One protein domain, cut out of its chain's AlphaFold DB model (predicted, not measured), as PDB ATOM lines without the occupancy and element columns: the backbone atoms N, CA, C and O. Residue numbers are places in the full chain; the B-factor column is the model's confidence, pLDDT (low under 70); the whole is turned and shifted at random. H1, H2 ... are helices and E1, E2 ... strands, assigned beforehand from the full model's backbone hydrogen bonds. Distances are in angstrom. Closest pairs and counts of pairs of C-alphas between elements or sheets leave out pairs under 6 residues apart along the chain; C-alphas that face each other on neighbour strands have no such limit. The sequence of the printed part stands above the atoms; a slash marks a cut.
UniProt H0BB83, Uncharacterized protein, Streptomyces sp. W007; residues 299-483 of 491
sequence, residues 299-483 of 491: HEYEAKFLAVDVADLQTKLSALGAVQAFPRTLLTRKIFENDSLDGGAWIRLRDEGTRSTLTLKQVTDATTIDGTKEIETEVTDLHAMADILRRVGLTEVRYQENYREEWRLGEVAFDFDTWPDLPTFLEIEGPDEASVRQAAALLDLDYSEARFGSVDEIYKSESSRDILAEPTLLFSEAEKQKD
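This is residues 299 to 483 of the 491 residues of an uncharacterized protein of Streptomyces sp. W007 (UniProt H0BB83). Eight antiparallel strands close into a barrel, with H1, H2 and H3 on its outside and H4 over one open end, clear of the strands. After H4 the chain runs back to the barrel wall, where residues 472 to 473 pair beside E6, and ends its printed part in H5. The printed part has 185 residues with five named helices and eight named strands, in the order E1 H1 E2 E3 E4 E5 H2 E6 E7 E8 H3 H4 H5; the class is mixed, helices and strands. It is compact, with a radius of gyration of the C-alphas of 16.5 A, and spans 49 by 37 by 35 A.

E1, residues 299 to 305, begins with C-alpha 299 at (-18.958, -19.057, 85.955). H1 is residues 310 to 319. E2, residues 323 to 337, is 35.4 A long and bends by 72 degrees at residue 328. E3 is residues 345 to 351, E4 356 to 363 and E5 372 to 378. H2 is residues 382 to 391. E6, residues 395 to 409, is 37.7 A long and bends by 68 degrees at residue 398; its C-alpha 395 is at (-35.637, -37.543, 80.506). E7 is residues 412 to 418 and E8 425 to 430. H3 is residues 433 to 442, H4 455 to 463 and H5 477 to 483, ending with C-alpha 483 at (-10.039, -40.667, 62.357).

Round the closed barrel run E1, E5, E4, E3, E2, E6, E7, E8 and back to E1. E2 E3 E4 E5 and E6 E7 E8 are meanders, each strand the antiparallel neighbour of the one before. In the pair E2 and E6, N 331 and O 402 are within hydrogen-bond range at 2.8 A. E1 is staggered: N 300 and O 372 of E5 are 3.0 A apart, while N 305 and O 426 of E8 are 2.8 A apart. H1 lies outside the barrel over E6 and E7, along the strands, at a height over the sheet of 9.0 A; its closest C-alphas to E6 are those of Leu 317 and Trp 407, 7.6 A. H2 lies outside over E2 and, only just, E3, with 3 of its C-alphas falling on E3. H3 lies outside over E7 and E8, slantwise to the strands; the closest C-alphas of H3 and E8 are those of Val 436 and Gly 430, 5.6 A. H4 is not on the barrel; H5 only just is, with 5 pairs of C-alphas within 10 A. In H1, H2, H3, H4 and H5 every O i to N i+4 pair is within hydrogen-bond range.

The C-alphas farthest apart, those of Ala 319 and Arg 391, are 49.3 A apart. The printed part has no cut. The links H3 to H4 and H4 to H5 are long, with 12 and 13 residues. Mean pLDDT of the printed part is 91.8; residues 481 to 483 are under 70.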
ATOM      1  N   HIS A 299     -18.865 -19.608  87.305       82.56
ATOM      2  CA  HIS A 299     -18.958 -19.057  85.955       82.56
ATOM      3  C   HIS A 299     -17.813 -19.650  85.136       82.56
ATOM      4  O   HIS A 299     -16.693 -19.721  85.644       82.56
ATOM      5  N   GLU A 300     -18.105 -20.074  83.913       86.31
ATOM      6  CA  GLU A 300     -17.080 -20.384  82.915       86.31
ATOM      7  C   GLU A 300     -16.724 -19.078  82.205       86.31
ATOM      8  O   GLU A 300     -17.630 -18.340  81.826       86.31
ATOM      9  N   TYR A 301     -15.434 -18.775  82.042       91.56
ATOM     10  CA  TYR A 301     -14.984 -17.696  81.159       91.56
ATOM     11  C   TYR A 301     -14.424 -18.338  79.897       91.56
ATOM     12  O   TYR A 301     -13.256 -18.720  79.867       91.56
ATOM     13  N   GLU A 302     -15.265 -18.475  78.872       93.44
ATOM     14  CA  GLU A 302     -14.932 -19.197  77.640       93.44
ATOM     15  C   GLU A 302     -15.154 -18.361  76.370       93.44
ATOM     16  O   GLU A 302     -16.156 -17.663  76.226       93.44
ATOM     17  N   ALA A 303     -14.237 -18.461  75.406       96.00
ATOM     18  CA  ALA A 303     -14.352 -17.834  74.088       96.00
ATOM     19  C   ALA A 303     -14.039 -18.837  72.971       96.00
ATOM     20  O   ALA A 303     -13.053 -19.566  73.046       96.00
ATOM     21  N   LYS A 304     -14.858 -18.854  71.915       97.06
ATOM     22  CA  LYS A 304     -14.749 -19.793  70.789       97.06
ATOM     23  C   LYS A 304     -14.348 -19.075  69.495       97.06
ATOM     24  O   LYS A 304     -14.903 -18.022  69.179       97.06
ATOM     25  N   PHE A 305     -13.439 -19.670  68.724       97.06
ATOM     26  CA  PHE A 305     -12.888 -19.155  67.465       97.06
ATOM     27  C   PHE A 305     -13.050 -20.204  66.356       97.06
ATOM     28  O   PHE A 305     -12.443 -21.270  66.421       97.06
ATOM     29  N   LEU A 306     -13.888 -19.918  65.350       93.94
ATOM     30  CA  LEU A 306     -14.357 -20.921  64.376       93.94
ATOM     31  C   LEU A 306     -13.421 -21.136  63.178       93.94
ATOM     32  O   LEU A 306     -13.293 -22.253  62.688       93.94
ATOM     33  N   ALA A 307     -12.783 -20.073  62.689       84.56
ATOM     34  CA  ALA A 307     -11.931 -20.110  61.503       84.56
ATOM     35  C   ALA A 307     -10.455 -20.212  61.908       84.56
ATOM     36  O   ALA A 307      -9.720 -19.227  61.859       84.56
ATOM     37  N   VAL A 308     -10.031 -21.397  62.346       92.56
ATOM     38  CA  VAL A 308      -8.684 -21.613  62.898       92.56
ATOM     39  C   VAL A 308      -7.832 -22.551  62.048       92.56
ATOM     40  O   VAL A 308      -8.319 -23.549  61.515       92.56
ATOM     41  N   ASP A 309      -6.534 -22.258  61.961       94.62
ATOM     42  CA  ASP A 309      -5.525 -23.209  61.488       94.62
ATOM     43  C   ASP A 309      -5.020 -24.024  62.684       94.62
ATOM     44  O   ASP A 309      -4.191 -23.573  63.475       94.62
ATOM     45  N   VAL A 310      -5.567 -25.230  62.843       95.00
ATOM     46  CA  VAL A 310      -5.276 -26.103  63.991       95.00
ATOM     47  C   VAL A 310      -3.779 -26.411  64.102       95.00
ATOM     48  O   VAL A 310      -3.237 -26.391  65.206       95.00
ATOM     49  N   ALA A 311      -3.093 -26.652  62.980       95.25
ATOM     50  CA  ALA A 311      -1.684 -27.039  62.987       95.25
ATOM     51  C   ALA A 311      -0.769 -25.865  63.373       95.25
ATOM     52  O   ALA A 311       0.182 -26.043  64.144       95.25
ATOM     53  N   ASP A 312      -1.067 -24.660  62.877       96.75
ATOM     54  CA  ASP A 312      -0.366 -23.436  63.282       96.75
ATOM     55  C   ASP A 312      -0.562 -23.158  64.780       96.75
ATOM     56  O   ASP A 312       0.408 -22.966  65.517       96.75
ATOM     57  N   LEU A 313      -1.803 -23.240  65.271       97.25
ATOM     58  CA  LEU A 313      -2.113 -22.986  66.680       97.25
ATOM     59  C   LEU A 313      -1.466 -24.008  67.622       97.25
ATOM     60  O   LEU A 313      -0.897 -23.613  68.638       97.25
ATOM     61  N   GLN A 314      -1.472 -25.300  67.281       97.25
ATOM     62  CA  GLN A 314      -0.750 -26.333  68.038       97.25
ATOM     63  C   GLN A 314       0.760 -26.049  68.093       97.25
ATOM     64  O   GLN A 314       1.397 -26.218  69.140       97.25
ATOM     65  N   THR A 315       1.340 -25.571  66.986       97.19
ATOM     66  CA  THR A 315       2.756 -25.185  66.917       97.19
ATOM     67  C   THR A 315       3.049 -23.989  67.827       97.19
ATOM     68  O   THR A 315       4.012 -24.027  68.599       97.19
ATOM     69  N   LYS A 316       2.199 -22.953  67.801       97.62
ATOM     70  CA  LYS A 316       2.308 -21.787  68.692       97.62
ATOM     71  C   LYS A 316       2.166 -22.176  70.164       97.62
ATOM     72  O   LYS A 316       3.008 -21.792  70.972       97.62
ATOM     73  N   LEU A 317       1.163 -22.983  70.510       97.69
ATOM     74  CA  LEU A 317       0.948 -23.482  71.873       97.69
ATOM     75  C   LEU A 317       2.164 -24.260  72.387       97.69
ATOM     76  O   LEU A 317       2.640 -24.003  73.494       97.69
ATOM     77  N   SER A 318       2.727 -25.137  71.557       96.44
ATOM     78  CA  SER A 318       3.954 -25.871  71.884       96.44
ATOM     79  C   SER A 318       5.139 -24.928  72.127       96.44
ATOM     80  O   SER A 318       5.880 -25.101  73.095       96.44
ATOM     81  N   ALA A 319       5.310 -23.901  71.289       97.31
ATOM     82  CA  ALA A 319       6.370 -22.901  71.442       97.31
ATOM     83  C   ALA A 319       6.204 -22.038  72.707       97.31
ATOM     84  O   ALA A 319       7.199 -21.623  73.303       97.31
ATOM     85  N   LEU A 320       4.964 -21.808  73.143       96.69
ATOM     86  CA  LEU A 320       4.625 -21.126  74.396       96.69
ATOM     87  C   LEU A 320       4.804 -22.021  75.637       96.69
ATOM     88  O   LEU A 320       4.671 -21.539  76.761       96.69
ATOM     89  N   GLY A 321       5.131 -23.305  75.453       96.75
ATOM     90  CA  GLY A 321       5.314 -24.267  76.539       96.75
ATOM     91  C   GLY A 321       4.007 -24.841  77.087       96.75
ATOM     92  O   GLY A 321       4.001 -25.357  78.205       96.75
ATOM     93  N   ALA A 322       2.909 -24.751  76.330       97.31
ATOM     94  CA  ALA A 322       1.674 -25.433  76.679       97.31
ATOM     95  C   ALA A 322       1.867 -26.956  76.609       97.31
ATOM     96  O   ALA A 322       2.612 -27.472  75.773       97.31
ATOM     97  N   VAL A 323       1.179 -27.681  77.485       96.44
ATOM     98  CA  VAL A 323       1.217 -29.146  77.538       96.44
ATOM     99  C   VAL A 323      -0.091 -29.691  76.989       96.44
ATOM    100  O   VAL A 323      -1.157 -29.235  77.397       96.44
ATOM    101  N   GLN A 324      -0.024 -30.689  76.108       96.00
ATOM    102  CA  GLN A 324      -1.206 -31.443  75.699       96.00
ATOM    103  C   GLN A 324      -1.715 -32.243  76.905       96.00
ATOM    104  O   GLN A 324      -1.112 -33.238  77.309       96.00
ATOM    105  N   ALA A 325      -2.792 -31.761  77.520       90.88
ATOM    106  CA  ALA A 325      -3.398 -32.380  78.693       90.88
ATOM    107  C   ALA A 325      -4.269 -33.574  78.294       90.88
ATOM    108  O   ALA A 325      -4.362 -34.553  79.035       90.88
ATOM    109  N   PHE A 326      -4.868 -33.503  77.104       86.88
ATOM    110  CA  PHE A 326      -5.780 -34.513  76.599       86.88
ATOM    111  C   PHE A 326      -5.595 -34.672  75.083       86.88
ATOM    112  O   PHE A 326      -5.765 -33.696  74.346       86.88
ATOM    113  N   PRO A 327      -5.225 -35.866  74.584       93.50
ATOM    114  CA  PRO A 327      -5.107 -36.083  73.148       93.50
ATOM    115  C   PRO A 327      -6.489 -36.036  72.494       93.50
ATOM    116  O   PRO A 327      -7.503 -36.244  73.166       93.50
ATOM    117  N   ARG A 328      -6.533 -35.839  71.171       92.88
ATOM    118  CA  ARG A 328      -7.784 -35.874  70.406       92.88
ATOM    119  C   ARG A 328      -8.548 -37.176  70.664       92.88
ATOM    120  O   ARG A 328      -8.151 -38.240  70.194       92.88
ATOM    121  N   THR A 329      -9.651 -37.082  71.398       93.00
ATOM    122  CA  THR A 329     -10.428 -38.232  71.879       93.00
ATOM    123  C   THR A 329     -11.904 -38.021  71.586       93.00
ATOM    124  O   THR A 329     -12.413 -36.904  71.692       93.00
ATOM    125  N   LEU A 330     -12.594 -39.100  71.208       94.44
ATOM    126  CA  LEU A 330     -14.043 -39.089  71.038       94.44
ATOM    127  C   LEU A 330     -14.709 -38.995  72.412       94.44
ATOM    128  O   LEU A 330     -14.608 -39.921  73.215       94.44
ATOM    129  N   LEU A 331     -15.421 -37.903  72.655       95.44
ATOM    130  CA  LEU A 331     -16.290 -37.756  73.810       95.44
ATOM    131  C   LEU A 331     -17.719 -38.116  73.412       95.44
ATOM    132  O   LEU A 331     -18.204 -37.743  72.339       95.44
ATOM    133  N   THR A 332     -18.427 -38.782  74.319       96.56
ATOM    134  CA  THR A 332     -19.864 -39.034  74.162       96.56
ATOM    135  C   THR A 332     -20.624 -38.386  75.301       96.56
ATOM    136  O   THR A 332     -20.128 -38.286  76.422       96.56
ATOM    137  N   ARG A 333     -21.830 -37.889  75.034       96.12
ATOM    138  CA  ARG A 333     -22.643 -37.252  76.071       96.12
ATOM    139  C   ARG A 333     -24.116 -37.588  75.937       96.12
ATOM    140  O   ARG A 333     -24.679 -37.566  74.846       96.12
ATOM    141  N   LYS A 334     -24.744 -37.821  77.083       97.12
ATOM    142  CA  LYS A 334     -26.190 -37.921  77.266       97.12
ATOM    143  C   LYS A 334     -26.686 -36.630  77.895       97.12
ATOM    144  O   LYS A 334     -26.173 -36.209  78.933       97.12
ATOM    145  N   ILE A 335     -27.680 -36.010  77.272       96.19
ATOM    146  CA  ILE A 335     -28.320 -34.801  77.786       96.19
ATOM    147  C   ILE A 335     -29.644 -35.176  78.433       96.19
ATOM    148  O   ILE A 335     -30.470 -35.872  77.838       96.19
ATOM    149  N   PHE A 336     -29.830 -34.696  79.654       95.00
ATOM    150  CA  PHE A 336     -30.982 -34.944  80.494       95.00
ATOM    151  C   PHE A 336     -31.684 -33.635  80.834       95.00
ATOM    152  O   PHE A 336     -31.059 -32.675  81.284       95.00
ATOM    153  N   GLU A 337     -33.003 -33.623  80.667       88.31
ATOM    154  CA  GLU A 337     -33.840 -32.457  80.940       88.31
ATOM    155  C   GLU A 337     -35.099 -32.848  81.716       88.31
ATOM    156  O   GLU A 337     -35.628 -33.964  81.616       88.31
ATOM    157  N   ASN A 338     -35.608 -31.905  82.500       83.56
ATOM    158  CA  ASN A 338     -36.963 -31.932  83.022       83.56
ATOM    159  C   ASN A 338     -37.450 -30.507  83.308       83.56
ATOM    160  O   ASN A 338     -36.671 -29.564  83.331       83.56
ATOM    161  N   ASP A 339     -38.739 -30.374  83.615       74.38
ATOM    162  CA  ASP A 339     -39.340 -29.063  83.901       74.38
ATOM    163  C   ASP A 339     -38.987 -28.544  85.312       74.38
ATOM    164  O   ASP A 339     -39.536 -27.542  85.762       74.38
ATOM    165  N   SER A 340     -38.139 -29.267  86.056       74.81
ATOM    166  CA  SER A 340     -37.619 -28.839  87.361       74.81
ATOM    167  C   SER A 340     -36.264 -28.141  87.253       74.81
ATOM    168  O   SER A 340     -35.878 -27.479  88.212       74.81
ATOM    169  N   LEU A 341     -35.561 -28.279  86.124       78.81
ATOM    170  CA  LEU A 341     -34.382 -27.479  85.821       78.81
ATOM    171  C   LEU A 341     -34.812 -26.051  85.468       78.81
ATOM    172  O   LEU A 341     -35.871 -25.832  84.874       78.81
ATOM    173  N   ASP A 342     -33.996 -25.075  85.857       77.56
ATOM    174  CA  ASP A 342     -34.233 -23.682  85.494       77.56
ATOM    175  C   ASP A 342     -34.121 -23.471  83.976       77.56
ATOM    176  O   ASP A 342     -33.546 -24.276  83.241       77.56
ATOM    177  N   GLY A 343     -34.688 -22.367  83.482       76.75
ATOM    178  CA  GLY A 343     -34.592 -22.018  82.064       76.75
ATOM    179  C   GLY A 343     -33.130 -21.941  81.611       76.75
ATOM    180  O   GLY A 343     -32.299 -21.356  82.308       76.75
ATOM    181  N   GLY A 344     -32.831 -22.556  80.464       80.19
ATOM    182  CA  GLY A 344     -31.472 -22.631  79.922       80.19
ATOM    183  C   GLY A 344     -30.552 -23.623  80.640       80.19
ATOM    184  O   GLY A 344     -29.365 -23.642  80.330       80.19
ATOM    185  N   ALA A 345     -31.066 -24.426  81.583       89.06
ATOM    186  CA  ALA A 345     -30.292 -25.439  82.289       89.06
ATOM    187  C   ALA A 345     -30.541 -26.863  81.775       89.06
ATOM    188  O   ALA A 345     -31.663 -27.238  81.433       89.06
ATOM    189  N   TRP A 346     -29.491 -27.680  81.772       93.06
ATOM    190  CA  TRP A 346     -29.548 -29.098  81.429       93.06
ATOM    191  C   TRP A 346     -28.522 -29.893  82.235       93.06
ATOM    192  O   TRP A 346     -27.493 -29.370  82.668       93.06
ATOM    193  N   ILE A 347     -28.786 -31.186  82.412       96.25
ATOM    194  CA  ILE A 347     -27.803 -32.119  82.959       96.25
ATOM    195  C   ILE A 347     -27.100 -32.816  81.797       96.25
ATOM    196  O   ILE A 347     -27.738 -33.338  80.884       96.25
ATOM    197  N   ARG A 348     -25.772 -32.844  81.831       96.25
ATOM    198  CA  ARG A 348     -24.917 -33.556  80.886       96.25
ATOM    199  C   ARG A 348     -24.197 -34.667  81.631       96.25
ATOM    200  O   ARG A 348     -23.494 -34.405  82.595       96.25
ATOM    201  N   LEU A 349     -24.344 -35.890  81.151       97.56
ATOM    202  CA  LEU A 349     -23.523 -37.021  81.562       97.56
ATOM    203  C   LEU A 349     -22.582 -37.352  80.407       97.56
ATOM    204  O   LEU A 349     -23.059 -37.681  79.320       97.56
ATOM    205  N   ARG A 350     -21.276 -37.214  80.613       97.00
ATOM    206  CA  ARG A 350     -20.263 -37.312  79.562       97.00
ATOM    207  C   ARG A 350     -19.276 -38.437  79.853       97.00
ATOM    208  O   ARG A 350     -18.870 -38.628  80.995       97.00
ATOM    209  N   ASP A 351     -18.901 -39.153  78.804       95.31
ATOM    210  CA  ASP A 351     -17.740 -40.032  78.762       95.31
ATOM    211  C   ASP A 351     -16.596 -39.306  78.050       95.31
ATOM    212  O   ASP A 351     -16.766 -38.840  76.920       95.31
ATOM    213  N   GLU A 352     -15.454 -39.201  78.722       90.38
ATOM    214  CA  GLU A 352     -14.227 -38.583  78.218       90.38
ATOM    215  C   GLU A 352     -13.133 -39.626  77.946       90.38
ATOM    216  O   GLU A 352     -11.946 -39.313  77.869       90.38
ATOM    217  N   GLY A 353     -13.511 -40.904  77.850       85.75
ATOM    218  CA  GLY A 353     -12.626 -42.036  77.592       85.75
ATOM    219  C   GLY A 353     -11.840 -42.484  78.825       85.75
ATOM    220  O   GLY A 353     -11.821 -43.669  79.147       85.75
ATOM    221  N   THR A 354     -11.200 -41.553  79.537       85.38
ATOM    222  CA  THR A 354     -10.425 -41.848  80.763       85.38
ATOM    223  C   THR A 354     -11.188 -41.572  82.054       85.38
ATOM    224  O   THR A 354     -10.879 -42.159  83.091       85.38
ATOM    225  N   ARG A 355     -12.199 -40.704  81.992       91.12
ATOM    226  CA  ARG A 355     -13.090 -40.366  83.101       91.12
ATOM    227  C   ARG A 355     -14.494 -40.099  82.581       91.12
ATOM    228  O   ARG A 355     -14.699 -39.895  81.387       91.12
ATOM    229  N   SER A 356     -15.459 -40.070  83.487       95.38
ATOM    230  CA  SER A 356     -16.826 -39.665  83.176       95.38
ATOM    231  C   SER A 356     -17.257 -38.552  84.119       95.38
ATOM    232  O   SER A 356     -16.945 -38.585  85.312       95.38
ATOM    233  N   THR A 357     -17.990 -37.576  83.597       96.31
ATOM    234  CA  THR A 357     -18.419 -36.390  84.342       96.31
ATOM    235  C   THR A 357     -19.931 -36.225  84.288       96.31
ATOM    236  O   THR A 357     -20.594 -36.549  83.299       96.31
ATOM    237  N   LEU A 358     -20.492 -35.739  85.392       97.38
ATOM    238  CA  LEU A 358     -21.860 -35.262  85.491       97.38
ATOM    239  C   LEU A 358     -21.816 -33.756  85.722       97.38
ATOM    240  O   LEU A 358     -21.291 -33.293  86.733       97.38
ATOM    241  N   THR A 359     -22.420 -33.013  84.806       96.00
ATOM    242  CA  THR A 359     -22.437 -31.553  84.823       96.00
ATOM    243  C   THR A 359     -23.879 -31.061  84.836       96.00
ATOM    244  O   THR A 359     -24.677 -31.465  83.990       96.00
ATOM    245  N   LEU A 360     -24.230 -30.165  85.754       94.88
ATOM    246  CA  LEU A 360     -25.386 -29.284  85.599       94.88
ATOM    247  C   LEU A 360     -24.880 -27.995  84.956       94.88
ATOM    248  O   LEU A 360     -24.132 -27.264  85.601       94.88
ATOM    249  N   LYS A 361     -25.277 -27.728  83.712       91.00
ATOM    250  CA  LYS A 361     -24.960 -26.480  83.006       91.00
ATOM    251  C   LYS A 361     -26.187 -25.587  82.947       91.00
ATOM    252  O   LYS A 361     -27.296 -26.097  82.809       91.00
ATOM    253  N   GLN A 362     -25.984 -24.276  83.014       90.00
ATOM    254  CA  GLN A 362     -27.011 -23.263  82.795       90.00
ATOM    255  C   GLN A 362     -26.440 -22.083  82.014       90.00
ATOM    256  O   GLN A 362     -25.558 -21.379  82.502       90.00
ATOM    257  N   VAL A 363     -27.002 -21.813  80.837       84.62
ATOM    258  CA  VAL A 363     -26.708 -20.584  80.091       84.62
ATOM    259  C   VAL A 363     -27.672 -19.499  80.550       84.62
ATOM    260  O   VAL A 363     -28.888 -19.617  80.388       84.62
ATOM    261  N   THR A 364     -27.123 -18.449  81.149       84.19
ATOM    262  CA  THR A 364     -27.863 -17.272  81.621       84.19
ATOM    263  C   THR A 364     -27.810 -16.111  80.629       84.19
ATOM    264  O   THR A 364     -28.809 -15.407  80.496       84.19
ATOM    265  N   ASP A 365     -26.704 -15.956  79.890       81.12
ATOM    266  CA  ASP A 365     -26.557 -14.959  78.822       81.12
ATOM    267  C   ASP A 365     -25.530 -15.400  77.761       81.12
ATOM    268  O   ASP A 365     -24.327 -15.237  77.927       81.12
ATOM    269  N   ALA A 366     -25.996 -15.916  76.621       79.50
ATOM    270  CA  ALA A 366     -25.121 -16.388  75.540       79.50
ATOM    271  C   ALA A 366     -24.332 -15.274  74.814       79.50
ATOM    272  O   ALA A 366     -23.560 -15.568  73.906       79.50
ATOM    273  N   THR A 367     -24.533 -13.999  75.163       79.44
ATOM    274  CA  THR A 367     -23.828 -12.863  74.545       79.44
ATOM    275  C   THR A 367     -22.584 -12.424  75.314       79.44
ATOM    276  O   THR A 367     -21.824 -11.591  74.821       79.44
ATOM    277  N   THR A 368     -22.361 -12.997  76.497       79.31
ATOM    278  CA  THR A 368     -21.277 -12.634  77.420       79.31
ATOM    279  C   THR A 368     -20.381 -13.830  77.720       79.31
ATOM    280  O   THR A 368     -20.846 -14.969  77.726       79.31
ATOM    281  N   ILE A 369     -19.098 -13.569  77.983       85.50
ATOM    282  CA  ILE A 369     -18.090 -14.605  78.252       85.50
ATOM    283  C   ILE A 369     -18.363 -15.395  79.538       85.50
ATOM    284  O   ILE A 369     -18.078 -16.583  79.575       85.50
ATOM    285  N   ASP A 370     -18.938 -14.756  80.560       80.56
ATOM    286  CA  ASP A 370     -19.301 -15.342  81.858       80.56
ATOM    287  C   ASP A 370     -20.772 -15.782  81.920       80.56
ATOM    288  O   ASP A 370     -21.332 -16.058  82.985       80.56
ATOM    289  N   GLY A 371     -21.422 -15.849  80.761       80.19
ATOM    290  CA  GLY A 371     -22.839 -16.137  80.627       80.19
ATOM    291  C   GLY A 371     -23.250 -17.554  81.008       80.19
ATOM    292  O   GLY A 371     -24.446 -17.802  81.208       80.19
ATOM    293  N   THR A 372     -22.294 -18.476  81.119       84.75
ATOM    294  CA  THR A 372     -22.522 -19.890  81.424       84.75
ATOM    295  C   THR A 372     -22.093 -20.206  82.851       84.75
ATOM    296  O   THR A 372     -21.019 -19.818  83.307       84.75
ATOM    297  N   LYS A 373     -22.954 -20.931  83.569       88.12
ATOM    298  CA  LYS A 373     -22.685 -21.420  84.920       88.12
ATOM    299  C   LYS A 373     -22.730 -22.929  84.962       88.12
ATOM    300  O   LYS A 373     -23.602 -23.533  84.333       88.12
ATOM    301  N   GLU A 374     -21.872 -23.522  85.781       91.12
ATOM    302  CA  GLU A 374     -21.888 -24.965  85.962       91.12
ATOM    303  C   GLU A 374     -21.545 -25.468  87.366       91.12
ATOM    304  O   GLU A 374     -20.924 -24.797  88.200       91.12
ATOM    305  N   ILE A 375     -22.000 -26.700  87.606       91.94
ATOM    306  CA  ILE A 375     -21.570 -27.577  88.689       91.94
ATOM    307  C   ILE A 375     -21.170 -28.902  88.045       91.94
ATOM    308  O   ILE A 375     -22.021 -29.581  87.468       91.94
ATOM    309  N   GLU A 376     -19.906 -29.290  88.187       93.62
ATOM    310  CA  GLU A 376     -19.375 -30.541  87.648       93.62
ATOM    311  C   GLU A 376     -18.823 -31.451  88.749       93.62
ATOM    312  O   GLU A 376     -18.242 -30.997  89.737       93.62
ATOM    313  N   THR A 377     -19.006 -32.759  88.571       94.81
ATOM    314  CA  THR A 377     -18.366 -33.797  89.382       94.81
ATOM    315  C   THR A 377     -18.050 -35.024  88.538       94.81
ATOM    316  O   THR A 377     -18.758 -35.340  87.582       94.81
ATOM    317  N   GLU A 378     -17.024 -35.774  88.933       96.12
ATOM    318  CA  GLU A 378     -16.740 -37.083  88.348       96.12
ATOM    319  C   GLU A 378     -17.764 -38.130  88.801       96.12
ATOM    320  O   GLU A 378     -18.293 -38.078  89.917       96.12
ATOM    321  N   VAL A 379     -18.030 -39.096  87.923       96.00
ATOM    322  CA  VAL A 379     -18.878 -40.258  88.188       96.00
ATOM    323  C   VAL A 379     -18.139 -41.533  87.812       96.00
ATOM    324  O   VAL A 379     -17.511 -41.623  86.764       96.00
ATOM    325  N   THR A 380     -18.217 -42.542  88.674       95.31
ATOM    326  CA  THR A 380     -17.464 -43.794  88.498       95.31
ATOM    327  C   THR A 380     -18.188 -44.828  87.637       95.31
ATOM    328  O   THR A 380     -17.563 -45.773  87.172       95.31
ATOM    329  N   ASP A 381     -19.506 -44.689  87.459       94.38
ATOM    330  CA  ASP A 381     -20.324 -45.586  86.636       94.38
ATOM    331  C   ASP A 381     -21.385 -44.782  85.873       94.38
ATOM    332  O   ASP A 381     -22.373 -44.298  86.437       94.38
ATOM    333  N   LEU A 382     -21.163 -44.646  84.566       93.75
ATOM    334  CA  LEU A 382     -22.021 -43.883  83.667       93.75
ATOM    335  C   LEU A 382     -23.400 -44.538  83.491       93.75
ATOM    336  O   LEU A 382     -24.415 -43.841  83.436       93.75
ATOM    337  N   HIS A 383     -23.471 -45.869  83.449       92.75
ATOM    338  CA  HIS A 383     -24.731 -46.587  83.247       92.75
ATOM    339  C   HIS A 383     -25.619 -46.475  84.484       92.75
ATOM    340  O   HIS A 383     -26.786 -46.091  84.373       92.75
ATOM    341  N   ALA A 384     -25.048 -46.729  85.664       96.00
ATOM    342  CA  ALA A 384     -25.759 -46.575  86.925       96.00
ATOM    343  C   ALA A 384     -26.226 -45.127  87.130       96.00
ATOM    344  O   ALA A 384     -27.372 -44.901  87.526       96.00
ATOM    345  N   MET A 385     -25.382 -44.139  86.808       97.88
ATOM    346  CA  MET A 385     -25.764 -42.730  86.910       97.88
ATOM    347  C   MET A 385     -26.922 -42.387  85.966       97.88
ATOM    348  O   MET A 385     -27.910 -41.797  86.400       97.88
ATOM    349  N   ALA A 386     -26.861 -42.807  84.698       94.31
ATOM    350  CA  ALA A 386     -27.952 -42.592  83.747       94.31
ATOM    351  C   ALA A 386     -29.280 -43.191  84.246       94.31
ATOM    352  O   ALA A 386     -30.327 -42.547  84.154       94.31
ATOM    353  N   ASP A 387     -29.248 -44.397  84.816       91.31
ATOM    354  CA  ASP A 387     -30.433 -45.048  85.379       91.31
ATOM    355  C   ASP A 387     -31.000 -44.310  86.594       91.31
ATOM    356  O   ASP A 387     -32.221 -44.168  86.710       91.31
ATOM    357  N   ILE A 388     -30.137 -43.796  87.475       95.94
ATOM    358  CA  ILE A 388     -30.548 -42.955  88.605       95.94
ATOM    359  C   ILE A 388     -31.254 -41.698  88.088       95.94
ATOM    360  O   ILE A 388     -32.376 -41.427  88.517       95.94
ATOM    361  N   LEU A 389     -30.654 -40.978  87.133       94.75
ATOM    362  CA  LEU A 389     -31.221 -39.747  86.566       94.75
ATOM    363  C   LEU A 389     -32.615 -39.992  85.964       94.75
ATOM    364  O   LEU A 389     -33.556 -39.244  86.246       94.75
ATOM    365  N   ARG A 390     -32.795 -41.088  85.213       89.44
ATOM    366  CA  ARG A 390     -34.114 -41.466  84.674       89.44
ATOM    367  C   ARG A 390     -35.130 -41.759  85.777       89.44
ATOM    368  O   ARG A 390     -36.270 -41.302  85.706       89.44
ATOM    369  N   ARG A 391     -34.727 -42.491  86.819       86.25
ATOM    370  CA  ARG A 391     -35.609 -42.869  87.937       86.25
ATOM    371  C   ARG A 391     -36.013 -41.687  88.817       86.25
ATOM    372  O   ARG A 391     -37.098 -41.726  89.387       86.25
ATOM    373  N   VAL A 392     -35.197 -40.635  88.895       87.44
ATOM    374  CA  VAL A 392     -35.549 -39.386  89.601       87.44
ATOM    375  C   VAL A 392     -36.325 -38.393  88.722       87.44
ATOM    376  O   VAL A 392     -36.599 -37.272  89.144       87.44
ATOM    377  N   GLY A 393     -36.729 -38.805  87.516       81.81
ATOM    378  CA  GLY A 393     -37.672 -38.066  86.678       81.81
ATOM    379  C   GLY A 393     -37.042 -37.127  85.648       81.81
ATOM    380  O   GLY A 393     -37.756 -36.272  85.108       81.81
ATOM    381  N   LEU A 394     -35.743 -37.264  85.363       90.12
ATOM    382  CA  LEU A 394     -35.118 -36.654  84.187       90.12
ATOM    383  C   LEU A 394     -35.345 -37.517  82.944       90.12
ATOM    384  O   LEU A 394     -35.340 -38.744  83.005       90.12
ATOM    385  N   THR A 395     -35.521 -36.867  81.800       85.19
ATOM    386  CA  THR A 395     -35.637 -37.543  80.506       85.19
ATOM    387  C   THR A 395     -34.313 -37.411  79.769       85.19
ATOM    388  O   THR A 395     -33.829 -36.294  79.616       85.19
ATOM    389  N   GLU A 396     -33.747 -38.517  79.282       93.25
ATOM    390  CA  GLU A 396     -32.666 -38.454  78.288       93.25
ATOM    391  C   GLU A 396     -33.263 -37.928  76.979       93.25
ATOM    392  O   GLU A 396     -34.110 -38.587  76.375       93.25
ATOM    393  N   VAL A 397     -32.881 -36.717  76.588       91.12
ATOM    394  CA  VAL A 397     -33.442 -36.026  75.421       91.12
ATOM    395  C   VAL A 397     -32.525 -36.088  74.210       91.12
ATOM    396  O   VAL A 397     -33.023 -36.034  73.089       91.12
ATOM    397  N   ARG A 398     -31.204 -36.190  74.421       94.00
ATOM    398  CA  ARG A 398     -30.217 -36.207  73.334       94.00
ATOM    399  C   ARG A 398     -29.012 -37.072  73.666       94.00
ATOM    400  O   ARG A 398     -28.607 -37.165  74.826       94.00
ATOM    401  N   TYR A 399     -28.405 -37.613  72.620       95.19
ATOM    402  CA  TYR A 399     -27.094 -38.251  72.651       95.19
ATOM    403  C   TYR A 399     -26.186 -37.609  71.598       95.19
ATOM    404  O   TYR A 399     -26.588 -37.473  70.444       95.19
ATOM    405  N   GLN A 400     -24.988 -37.172  71.977       97.00
ATOM    406  CA  GLN A 400     -24.111 -36.411  71.082       97.00
ATOM    407  C   GLN A 400     -22.663 -36.899  71.154       97.00
ATOM    408  O   GLN A 400     -22.196 -37.323  72.213       97.00
ATOM    409  N   GLU A 401     -21.960 -36.779  70.033       96.62
ATOM    410  CA  GLU A 401     -20.532 -37.052  69.873       96.62
ATOM    411  C   GLU A 401     -19.777 -35.759  69.529       96.62
ATOM    412  O   GLU A 401     -20.291 -34.904  68.808       96.62
ATOM    413  N   ASN A 402     -18.551 -35.620  70.029       96.38
ATOM    414  CA  ASN A 402     -17.561 -34.662  69.528       96.38
ATOM    415  C   ASN A 402     -16.156 -35.230  69.753       96.38
ATOM    416  O   ASN A 402     -15.953 -36.014  70.676       96.38
ATOM    417  N   TYR A 403     -15.184 -34.805  68.958       95.81
ATOM    418  CA  TYR A 403     -13.780 -34.979  69.317       95.81
ATOM    419  C   TYR A 403     -13.295 -33.741  70.059       95.81
ATOM    420  O   TYR A 403     -13.644 -32.628  69.667       95.81
ATOM    421  N   ARG A 404     -12.480 -33.945  71.094       96.12
ATOM    422  CA  ARG A 404     -11.773 -32.870  71.795       96.12
ATOM    423  C   ARG A 404     -10.308 -33.223  71.964       96.12
ATOM    424  O   ARG A 404      -9.989 -34.354  72.324       96.12
ATOM    425  N   GLU A 405      -9.449 -32.246  71.728       96.25
ATOM    426  CA  GLU A 405      -8.042 -32.238  72.122       96.25
ATOM    427  C   GLU A 405      -7.798 -31.011  73.008       96.25
ATOM    428  O   GLU A 405      -8.130 -29.907  72.591       96.25
ATOM    429  N   GLU A 406      -7.227 -31.192  74.201       96.50
ATOM    430  CA  GLU A 406      -7.008 -30.109  75.176       96.50
ATOM    431  C   GLU A 406      -5.512 -29.848  75.373       96.50
ATOM    432  O   GLU A 406      -4.723 -30.759  75.665       96.50
ATOM    433  N   TRP A 407      -5.139 -28.574  75.295       98.06
ATOM    434  CA  TRP A 407      -3.833 -28.056  75.693       98.06
ATOM    435  C   TRP A 407      -3.978 -27.119  76.887       98.06
ATOM    436  O   TRP A 407      -4.955 -26.386  76.997       98.06
ATOM    437  N   ARG A 408      -2.986 -27.105  77.780       97.38
ATOM    438  CA  ARG A 408      -2.969 -26.221  78.952       97.38
ATOM    439  C   ARG A 408      -1.717 -25.372  79.019       97.38
ATOM    440  O   ARG A 408      -0.605 -25.890  78.914       97.38
ATOM    441  N   LEU A 409      -1.906 -24.085  79.299       96.62
ATOM    442  CA  LEU A 409      -0.845 -23.141  79.638       96.62
ATOM    443  C   LEU A 409      -1.205 -22.445  80.957       96.62
ATOM    444  O   LEU A 409      -2.012 -21.517  80.993       96.62
ATOM    445  N   GLY A 410      -0.615 -22.907  82.061       94.50
ATOM    446  CA  GLY A 410      -0.998 -22.443  83.396       94.50
ATOM    447  C   GLY A 410      -2.433 -22.855  83.743       94.50
ATOM    448  O   GLY A 410      -2.736 -24.047  83.756       94.50
ATOM    449  N   GLU A 411      -3.295 -21.877  84.027       94.00
ATOM    450  CA  GLU A 411      -4.721 -22.083  84.339       94.00
ATOM    451  C   GLU A 411      -5.645 -21.934  83.117       94.00
ATOM    452  O   GLU A 411      -6.856 -22.047  83.267       94.00
ATOM    453  N   VAL A 412      -5.090 -21.682  81.924       97.12
ATOM    454  CA  VAL A 412      -5.868 -21.539  80.685       97.12
ATOM    455  C   VAL A 412      -5.877 -22.858  79.914       97.12
ATOM    456  O   VAL A 412      -4.813 -23.443  79.668       97.12
ATOM    457  N   ALA A 413      -7.070 -23.299  79.526       97.50
ATOM    458  CA  ALA A 413      -7.313 -24.443  78.657       97.50
ATOM    459  C   ALA A 413      -7.593 -23.989  77.214       97.50
ATOM    460  O   ALA A 413      -8.189 -22.937  76.981       97.50
ATOM    461  N   PHE A 414      -7.133 -24.792  76.258       98.19
ATOM    462  CA  PHE A 414      -7.267 -24.592  74.819       98.19
ATOM    463  C   PHE A 414      -7.805 -25.883  74.203       98.19
ATOM    464  O   PHE A 414      -7.053 -26.843  74.005       98.19
ATOM    465  N   ASP A 415      -9.094 -25.886  73.898       97.56
ATOM    466  CA  ASP A 415      -9.843 -27.047  73.447       97.56
ATOM    467  C   ASP A 415     -10.100 -26.970  71.946       97.56
ATOM    468  O   ASP A 415     -10.889 -26.156  71.464       97.56
ATOM    469  N   PHE A 416      -9.444 -27.845  71.190       97.88
ATOM    470  CA  PHE A 416      -9.747 -28.055  69.780       97.88
ATOM    471  C   PHE A 416     -10.920 -29.021  69.665       97.88
ATOM    472  O   PHE A 416     -10.773 -30.237  69.823       97.88
ATOM    473  N   ASP A 417     -12.090 -28.461  69.384       96.75
ATOM    474  CA  ASP A 417     -13.348 -29.182  69.312       96.75
ATOM    475  C   ASP A 417     -13.748 -29.440  67.862       96.75
ATOM    476  O   ASP A 417     -13.935 -28.518  67.071       96.75
ATOM    477  N   THR A 418     -13.955 -30.712  67.526       96.12
ATOM    478  CA  THR A 418     -14.580 -31.122  66.267       96.12
ATOM    479  C   THR A 418     -15.954 -31.691  66.568       96.12
ATOM    480  O   THR A 418     -16.086 -32.627  67.357       96.12
ATOM    481  N   TRP A 419     -16.977 -31.169  65.906       95.81
ATOM    482  CA  TRP A 419     -18.357 -31.628  66.026       95.81
ATOM    483  C   TRP A 419     -18.875 -32.122  64.666       95.81
ATOM    484  O   TRP A 419     -18.359 -31.670  63.644       95.81
ATOM    485  N   PRO A 420     -19.869 -33.032  64.610       95.06
ATOM    486  CA  PRO A 420     -20.374 -33.558  63.340       95.06
ATOM    487  C   PRO A 420     -20.793 -32.449  62.367       95.06
ATOM    488  O   PRO A 420     -21.541 -31.548  62.745       95.06
ATOM    489  N   ASP A 421     -20.333 -32.503  61.119       91.56
ATOM    490  CA  ASP A 421     -20.611 -31.492  60.086       91.56
ATOM    491  C   ASP A 421     -20.047 -30.071  60.346       91.56
ATOM    492  O   ASP A 421     -20.341 -29.158  59.571       91.56
ATOM    493  N   LEU A 422     -19.226 -29.861  61.384       92.50
ATOM    494  CA  LEU A 422     -18.534 -28.591  61.639       92.50
ATOM    495  C   LEU A 422     -17.010 -28.731  61.480       92.50
ATOM    496  O   LEU A 422     -16.439 -29.753  61.873       92.50
ATOM    497  N   PRO A 423     -16.318 -27.700  60.954       92.81
ATOM    498  CA  PRO A 423     -14.868 -27.603  61.069       92.81
ATOM    499  C   PRO A 423     -14.423 -27.593  62.537       92.81
ATOM    500  O   PRO A 423     -15.168 -27.153  63.415       92.81
ATOM    501  N   THR A 424     -13.194 -28.043  62.794       95.81
ATOM    502  CA  THR A 424     -12.587 -27.905  64.123       95.81
ATOM    503  C   THR A 424     -12.450 -26.431  64.478       95.81
ATOM    504  O   THR A 424     -11.910 -25.658  63.688       95.81
ATOM    505  N   PHE A 425     -12.893 -26.066  65.675       97.12
ATOM    506  CA  PHE A 425     -12.744 -24.727  66.233       97.12
ATOM    507  C   PHE A 425     -11.956 -24.774  67.543       97.12
ATOM    508  O   PHE A 425     -11.819 -25.835  68.150       97.12
ATOM    509  N   LEU A 426     -11.428 -23.625  67.969       98.19
ATOM    510  CA  LEU A 426     -10.729 -23.490  69.245       98.19
ATOM    511  C   LEU A 426     -11.649 -22.852  70.289       98.19
ATOM    512  O   LEU A 426     -12.192 -21.776  70.054       98.19
ATOM    513  N   GLU A 427     -11.777 -23.481  71.447       98.06
ATOM    514  CA  GLU A 427     -12.358 -22.926  72.669       98.06
ATOM    515  C   GLU A 427     -11.221 -22.592  73.647       98.06
ATOM    516  O   GLU A 427     -10.343 -23.414  73.891       98.06
ATOM    517  N   ILE A 428     -11.190 -21.363  74.163       97.88
ATOM    518  CA  ILE A 428     -10.230 -20.916  75.180       97.88
ATOM    519  C   ILE A 428     -11.003 -20.663  76.469       97.88
ATOM    520  O   ILE A 428     -11.894 -19.812  76.476       97.88
ATOM    521  N   GLU A 429     -10.632 -21.351  77.545       96.44
ATOM    522  CA  GLU A 429     -11.254 -21.218  78.866       96.44
ATOM    523  C   GLU A 429     -10.212 -20.820  79.919       96.44
ATOM    524  O   GLU A 429      -9.102 -21.355  79.943       96.44
ATOM    525  N   GLY A 430     -10.550 -19.874  80.795       94.88
ATOM    526  CA  GLY A 430      -9.647 -19.401  81.845       94.88
ATOM    527  C   GLY A 430     -10.359 -18.974  83.134       94.88
ATOM    528  O   GLY A 430     -11.585 -18.988  83.210       94.88
ATOM    529  N   PRO A 431      -9.601 -18.578  84.173       92.12
ATOM    530  CA  PRO A 431     -10.165 -18.146  85.457       92.12
ATOM    531  C   PRO A 431     -10.936 -16.817  85.392       92.12
ATOM    532  O   PRO A 431     -11.760 -16.551  86.267       92.12
ATOM    533  N   ASP A 432     -10.653 -15.978  84.392       93.19
ATOM    534  CA  ASP A 432     -11.314 -14.693  84.154       93.19
ATOM    535  C   ASP A 432     -11.195 -14.246  82.683       93.19
ATOM    536  O   ASP A 432     -10.382 -14.756  81.912       93.19
ATOM    537  N   GLU A 433     -11.976 -13.241  82.281       94.25
ATOM    538  CA  GLU A 433     -11.953 -12.703  80.914       94.25
ATOM    539  C   GLU A 433     -10.578 -12.145  80.495       94.25
ATOM    540  O   GLU A 433     -10.205 -12.223  79.321       94.25
ATOM    541  N   ALA A 434      -9.806 -11.576  81.426       95.81
ATOM    542  CA  ALA A 434      -8.507 -10.990  81.108       95.81
ATOM    543  C   ALA A 434      -7.506 -12.071  80.674       95.81
ATOM    544  O   ALA A 434      -6.779 -11.876  79.695       95.81
ATOM    545  N   SER A 435      -7.519 -13.222  81.348       96.62
ATOM    546  CA  SER A 435      -6.706 -14.387  81.004       96.62
ATOM    547  C   SER A 435      -7.054 -14.939  79.616       96.62
ATOM    548  O   SER A 435      -6.148 -15.180  78.817       96.62
ATOM    549  N   VAL A 436      -8.345 -15.027  79.271       96.81
ATOM    550  CA  VAL A 436      -8.812 -15.497  77.953       96.81
ATOM    551  C   VAL A 436      -8.407 -14.523  76.847       96.81
ATOM    552  O   VAL A 436      -7.888 -14.936  75.810       96.81
ATOM    553  N   ARG A 437      -8.558 -13.212  77.073       97.00
ATOM    554  CA  ARG A 437      -8.109 -12.172  76.129       97.00
ATOM    555  C   ARG A 437      -6.603 -12.217  75.895       97.00
ATOM    556  O   ARG A 437      -6.157 -12.101  74.756       97.00
ATOM    557  N   GLN A 438      -5.819 -12.381  76.960       96.94
ATOM    558  CA  GLN A 438      -4.367 -12.491  76.855       96.94
ATOM    559  C   GLN A 438      -3.961 -13.756  76.092       96.94
ATOM    560  O   GLN A 438      -3.090 -13.689  75.227       96.94
ATOM    561  N   ALA A 439      -4.603 -14.887  76.376       97.12
ATOM    562  CA  ALA A 439      -4.367 -16.148  75.686       97.12
ATOM    563  C   ALA A 439      -4.693 -16.066  74.187       97.12
ATOM    564  O   ALA A 439      -3.877 -16.476  73.365       97.12
ATOM    565  N   ALA A 440      -5.827 -15.463  73.823       97.38
ATOM    566  CA  ALA A 440      -6.180 -15.212  72.426       97.38
ATOM    567  C   ALA A 440      -5.126 -14.339  71.720       97.38
ATOM    568  O   ALA A 440      -4.681 -14.667  70.621       97.38
ATOM    569  N   ALA A 441      -4.658 -13.275  72.382       96.69
ATOM    570  CA  ALA A 441      -3.624 -12.395  71.840       96.69
ATOM    571  C   ALA A 441      -2.274 -13.106  71.634       96.69
ATOM    572  O   ALA A 441      -1.594 -12.834  70.651       96.69
ATOM    573  N   LEU A 442      -1.890 -14.036  72.520       95.56
ATOM    574  CA  LEU A 442      -0.668 -14.845  72.365       95.56
ATOM    575  C   LEU A 442      -0.704 -15.766  71.138       95.56
ATOM    576  O   LEU A 442       0.351 -16.180  70.658       95.56
ATOM    577  N   LEU A 443      -1.899 -16.094  70.648       96.31
ATOM    578  CA  LEU A 443      -2.114 -16.932  69.471       96.31
ATOM    579  C   LEU A 443      -2.389 -16.123  68.193       96.31
ATOM    580  O   LEU A 443      -2.634 -16.717  67.142       96.31
ATOM    581  N   ASP A 444      -2.302 -14.791  68.269       95.44
ATOM    582  CA  ASP A 444      -2.667 -13.844  67.208       95.44
ATOM    583  C   ASP A 444      -4.140 -13.950  66.766       95.44
ATOM    584  O   ASP A 444      -4.470 -13.706  65.605       95.44
ATOM    585  N   LEU A 445      -5.040 -14.321  67.681       96.31
ATOM    586  CA  LEU A 445      -6.475 -14.409  67.407       96.31
ATOM    587  C   LEU A 445      -7.148 -13.047  67.608       96.31
ATOM    588  O   LEU A 445      -6.956 -12.385  68.634       96.31
ATOM    589  N   ASP A 446      -7.980 -12.639  66.649       94.69
ATOM    590  CA  ASP A 446      -8.793 -11.432  66.781       94.69
ATOM    591  C   ASP A 446      -9.955 -11.687  67.744       94.69
ATOM    592  O   ASP A 446     -10.937 -12.358  67.432       94.69
ATOM    593  N   TYR A 447      -9.860 -11.109  68.940       94.25
ATOM    594  CA  TYR A 447     -10.889 -11.256  69.964       94.25
ATOM    595  C   TYR A 447     -12.252 -10.681  69.546       94.25
ATOM    596  O   TYR A 447     -13.271 -11.040  70.131       94.25
ATOM    597  N   SER A 448     -12.314  -9.787  68.554       93.31
ATOM    598  CA  SER A 448     -13.593  -9.285  68.038       93.31
ATOM    599  C   SER A 448     -14.402 -10.352  67.290       93.31
ATOM    600  O   SER A 448     -15.620 -10.214  67.164       93.31
ATOM    601  N   GLU A 449     -13.755 -11.441  66.866       94.00
ATOM    602  CA  GLU A 449     -14.391 -12.603  66.241       94.00
ATOM    603  C   GLU A 449     -14.832 -13.672  67.256       94.00
ATOM    604  O   GLU A 449     -15.468 -14.659  66.872       94.00
ATOM    605  N   ALA A 450     -14.531 -13.478  68.545       94.06
ATOM    606  CA  ALA A 450     -14.882 -14.421  69.598       94.06
ATOM    607  C   ALA A 450     -16.398 -14.668  69.659       94.06
ATOM    608  O   ALA A 450     -17.222 -13.746  69.616       94.06
ATOM    609  N   ARG A 451     -16.766 -15.941  69.788       93.31
ATOM    610  CA  ARG A 451     -18.138 -16.402  70.017       93.31
ATOM    611  C   ARG A 451     -18.285 -16.907  71.449       93.31
ATOM    612  O   ARG A 451     -17.364 -17.513  71.991       93.31
ATOM    613  N   PHE A 452     -19.457 -16.683  72.033       90.00
ATOM    614  CA  PHE A 452     -19.791 -17.073  73.404       90.00
ATOM    615  C   PHE A 452     -21.014 -17.991  73.415       90.00
ATOM    616  O   PHE A 452     -21.757 -18.066  72.431       90.00
ATOM    617  N   GLY A 453     -21.226 -18.682  74.533       83.62
ATOM    618  CA  GLY A 453     -22.357 -19.582  74.714       83.62
ATOM    619  C   GLY A 453     -22.133 -20.982  74.139       83.62
ATOM    620  O   GLY A 453     -21.014 -21.426  73.876       83.62
ATOM    621  N   SER A 454     -23.233 -21.716  73.990       87.19
ATOM    622  CA  SER A 454     -23.231 -23.140  73.668       87.19
ATOM    623  C   SER A 454     -23.092 -23.426  72.170       87.19
ATOM    624  O   SER A 454     -23.428 -22.620  71.306       87.19
ATOM    625  N   VAL A 455     -22.624 -24.636  71.847       91.31
ATOM    626  CA  VAL A 455     -22.365 -25.054  70.460       91.31
ATOM    627  C   VAL A 455     -23.603 -25.024  69.553       91.31
ATOM    628  O   VAL A 455     -23.473 -24.923  68.338       91.31
ATOM    629  N   ASP A 456     -24.821 -25.117  70.097       89.94
ATOM    630  CA  ASP A 456     -26.030 -25.059  69.275       89.94
ATOM    631  C   ASP A 456     -26.200 -23.692  68.606       89.94
ATOM    632  O   ASP A 456     -26.715 -23.631  67.492       89.94
ATOM    633  N   GLU A 457     -25.701 -22.618  69.221       88.75
ATOM    634  CA  GLU A 457     -25.652 -21.297  68.593       88.75
ATOM    635  C   GLU A 457     -24.664 -21.265  67.417       88.75
ATOM    636  O   GLU A 457     -24.965 -20.651  66.393       88.75
ATOM    637  N   ILE A 458     -23.552 -22.011  67.494       92.50
ATOM    638  CA  ILE A 458     -22.616 -22.187  66.369       92.50
ATOM    639  C   ILE A 458     -23.298 -22.944  65.225       92.50
ATOM    640  O   ILE A 458     -23.242 -22.517  64.076       92.50
ATOM    641  N   TYR A 459     -24.013 -24.037  65.506       93.62
ATOM    642  CA  TYR A 459     -24.763 -24.741  64.457       93.62
ATOM    643  C   TYR A 459     -25.821 -23.851  63.800       93.62
ATOM    644  O   TYR A 459     -25.969 -23.875  62.570       93.62
ATOM    645  N   LYS A 460     -26.536 -23.043  64.594       90.06
ATOM    646  CA  LYS A 460     -27.515 -22.078  64.083       90.06
ATOM    647  C   LYS A 460     -26.848 -21.033  63.186       90.06
ATOM    648  O   LYS A 460     -27.407 -20.750  62.125       90.06
ATOM    649  N   SER A 461     -25.685 -20.492  63.561       89.62
ATOM    650  CA  SER A 461     -24.989 -19.468  62.767       89.62
ATOM    651  C   SER A 461     -24.346 -20.031  61.500       89.62
ATOM    652  O   SER A 461     -24.560 -19.480  60.423       89.62
ATOM    653  N   GLU A 462     -23.620 -21.145  61.608       91.75
ATOM    654  CA  GLU A 462     -22.795 -21.675  60.515       91.75
ATOM    655  C   GLU A 462     -23.591 -22.523  59.519       91.75
ATOM    656  O   GLU A 462     -23.274 -22.563  58.332       91.75
ATOM    657  N   SER A 463     -24.644 -23.205  59.980       88.38
ATOM    658  CA  SER A 463     -25.368 -24.189  59.160       88.38
ATOM    659  C   SER A 463     -26.891 -24.050  59.195       88.38
ATOM    660  O   SER A 463     -27.591 -24.809  58.524       88.38
ATOM    661  N   SER A 464     -27.438 -23.091  59.959       88.81
ATOM    662  CA  SER A 464     -28.887 -22.969  60.213       88.81
ATOM    663  C   SER A 464     -29.537 -24.258  60.747       88.81
ATOM    664  O   SER A 464     -30.753 -24.444  60.623       88.81
ATOM    665  N   ARG A 465     -28.736 -25.158  61.331       91.69
ATOM    666  CA  ARG A 465     -29.173 -26.440  61.882       91.69
ATOM    667  C   ARG A 465     -29.556 -26.271  63.345       91.69
ATOM    668  O   ARG A 465     -28.815 -25.690  64.130       91.69
ATOM    669  N   ASP A 466     -30.714 -26.806  63.715       90.38
ATOM    670  CA  ASP A 466     -31.191 -26.806  65.096       90.38
ATOM    671  C   ASP A 466     -30.919 -28.165  65.744       90.38
ATOM    672  O   ASP A 466     -31.778 -29.047  65.774       90.38
ATOM    673  N   ILE A 467     -29.705 -28.328  66.270       90.88
ATOM    674  CA  ILE A 467     -29.291 -29.581  66.910       90.88
ATOM    675  C   ILE A 467     -30.047 -29.870  68.217       90.88
ATOM    676  O   ILE A 467     -30.003 -30.994  68.713       90.88
ATOM    677  N   LEU A 468     -30.761 -28.891  68.791       87.62
ATOM    678  CA  LEU A 468     -31.566 -29.114  69.994       87.62
ATOM    679  C   LEU A 468     -32.853 -29.888  69.690       87.62
ATOM    680  O   LEU A 468     -33.402 -30.526  70.595       87.62
ATOM    681  N   ALA A 469     -33.314 -29.856  68.438       87.38
ATOM    682  CA  ALA A 469     -34.454 -30.630  67.956       87.38
ATOM    683  C   ALA A 469     -34.084 -32.074  67.565       87.38
ATOM    684  O   ALA A 469     -34.976 -32.885  67.299       87.38
ATOM    685  N   GLU A 470     -32.791 -32.403  67.522       89.25
ATOM    686  CA  GLU A 470     -32.288 -33.703  67.086       89.25
ATOM    687  C   GLU A 470     -31.993 -34.616  68.289       89.25
ATOM    688  O   GLU A 470     -31.251 -34.231  69.195       89.25
ATOM    689  N   PRO A 471     -32.537 -35.849  68.321       86.50
ATOM    690  CA  PRO A 471     -32.302 -36.776  69.430       86.50
ATOM    691  C   PRO A 471     -30.870 -37.325  69.441       86.50
ATOM    692  O   PRO A 471     -30.390 -37.793  70.473       86.50
ATOM    693  N   THR A 472     -30.183 -37.292  68.299       93.56
ATOM    694  CA  THR A 472     -28.827 -37.812  68.145       93.56
ATOM    695  C   THR A 472     -28.003 -36.904  67.247       93.56
ATOM    696  O   THR A 472     -28.470 -36.551  66.167       93.56
ATOM    697  N   LEU A 473     -26.769 -36.606  67.652       95.62
ATOM    698  CA  LEU A 473     -25.770 -35.909  66.840       95.62
ATOM    699  C   LEU A 473     -24.502 -36.767  66.810       95.62
ATOM    700  O   LEU A 473     -23.762 -36.810  67.790       95.62
ATOM    701  N   LEU A 474     -24.312 -37.511  65.724       95.62
ATOM    702  CA  LEU A 474     -23.272 -38.531  65.587       95.62
ATOM    703  C   LEU A 474     -22.385 -38.207  64.392       95.62
ATOM    704  O   LEU A 474     -22.884 -37.687  63.394       95.62
ATOM    705  N   PHE A 475     -21.112 -38.585  64.461       93.69
ATOM    706  CA  PHE A 475     -20.272 -38.599  63.266       93.69
ATOM    707  C   PHE A 475     -20.749 -39.685  62.305       93.69
ATOM    708  O   PHE A 475     -21.128 -40.787  62.719       93.69
ATOM    709  N   SER A 476     -20.691 -39.396  61.009       89.69
ATOM    710  CA  SER A 476     -20.867 -40.412  59.980       89.69
ATOM    711  C   SER A 476     -19.748 -41.455  60.050       89.69
ATOM    712  O   SER A 476     -18.627 -41.173  60.475       89.69
ATOM    713  N   GLU A 477     -20.019 -42.669  59.566       84.69
ATOM    714  CA  GLU A 477     -19.002 -43.728  59.495       84.69
ATOM    715  C   GLU A 477     -17.758 -43.279  58.713       84.69
ATOM    716  O   GLU A 477     -16.640 -43.613  59.085       84.69
ATOM    717  N   ALA A 478     -17.924 -42.458  57.670       79.19
ATOM    718  CA  ALA A 478     -16.809 -41.921  56.893       79.19
ATOM    719  C   ALA A 478     -15.922 -40.959  57.706       79.19
ATOM    720  O   ALA A 478     -14.700 -40.982  57.553       79.19
ATOM    721  N   GLU A 479     -16.513 -40.130  58.568       81.88
ATOM    722  CA  GLU A 479     -15.771 -39.255  59.486       81.88
ATOM    723  C   GLU A 479     -15.051 -40.082  60.556       81.88
ATOM    724  O   GLU A 479     -13.854 -39.898  60.770       81.88
ATOM    725  N   LYS A 480     -15.727 -41.087  61.126       79.50
ATOM    726  CA  LYS A 480     -15.117 -42.030  62.079       79.50
ATOM    727  C   LYS A 480     -13.948 -42.807  61.457       79.50
ATOM    728  O   LYS A 480     -12.936 -43.029  62.115       79.50
ATOM    729  N   GLN A 481     -14.044 -43.185  60.181       68.94
ATOM    730  CA  GLN A 481     -12.996 -43.926  59.468       68.94
ATOM    731  C   GLN A 481     -11.772 -43.062  59.115       68.94
ATOM    732  O   GLN A 481     -10.646 -43.570  59.123       68.94
ATOM    733  N   LYS A 482     -11.978 -41.771  58.808       67.62
ATOM    734  CA  LYS A 482     -10.882 -40.802  58.624       67.62
ATOM    735  C   LYS A 482     -10.049 -40.668  59.897       67.62
ATOM    736  O   LYS A 482      -8.832 -40.573  59.802       67.62
ATOM    737  N   ASP A 483     -10.699 -40.751  61.054       61.94
ATOM    738  CA  ASP A 483     -10.039 -40.667  62.357       61.94
ATOM    739  C   ASP A 483      -9.416 -41.997  62.818       61.94
ATOM    740  O   ASP A 483      -8.415 -41.996  63.532       61.94
TER     741      ASP A 483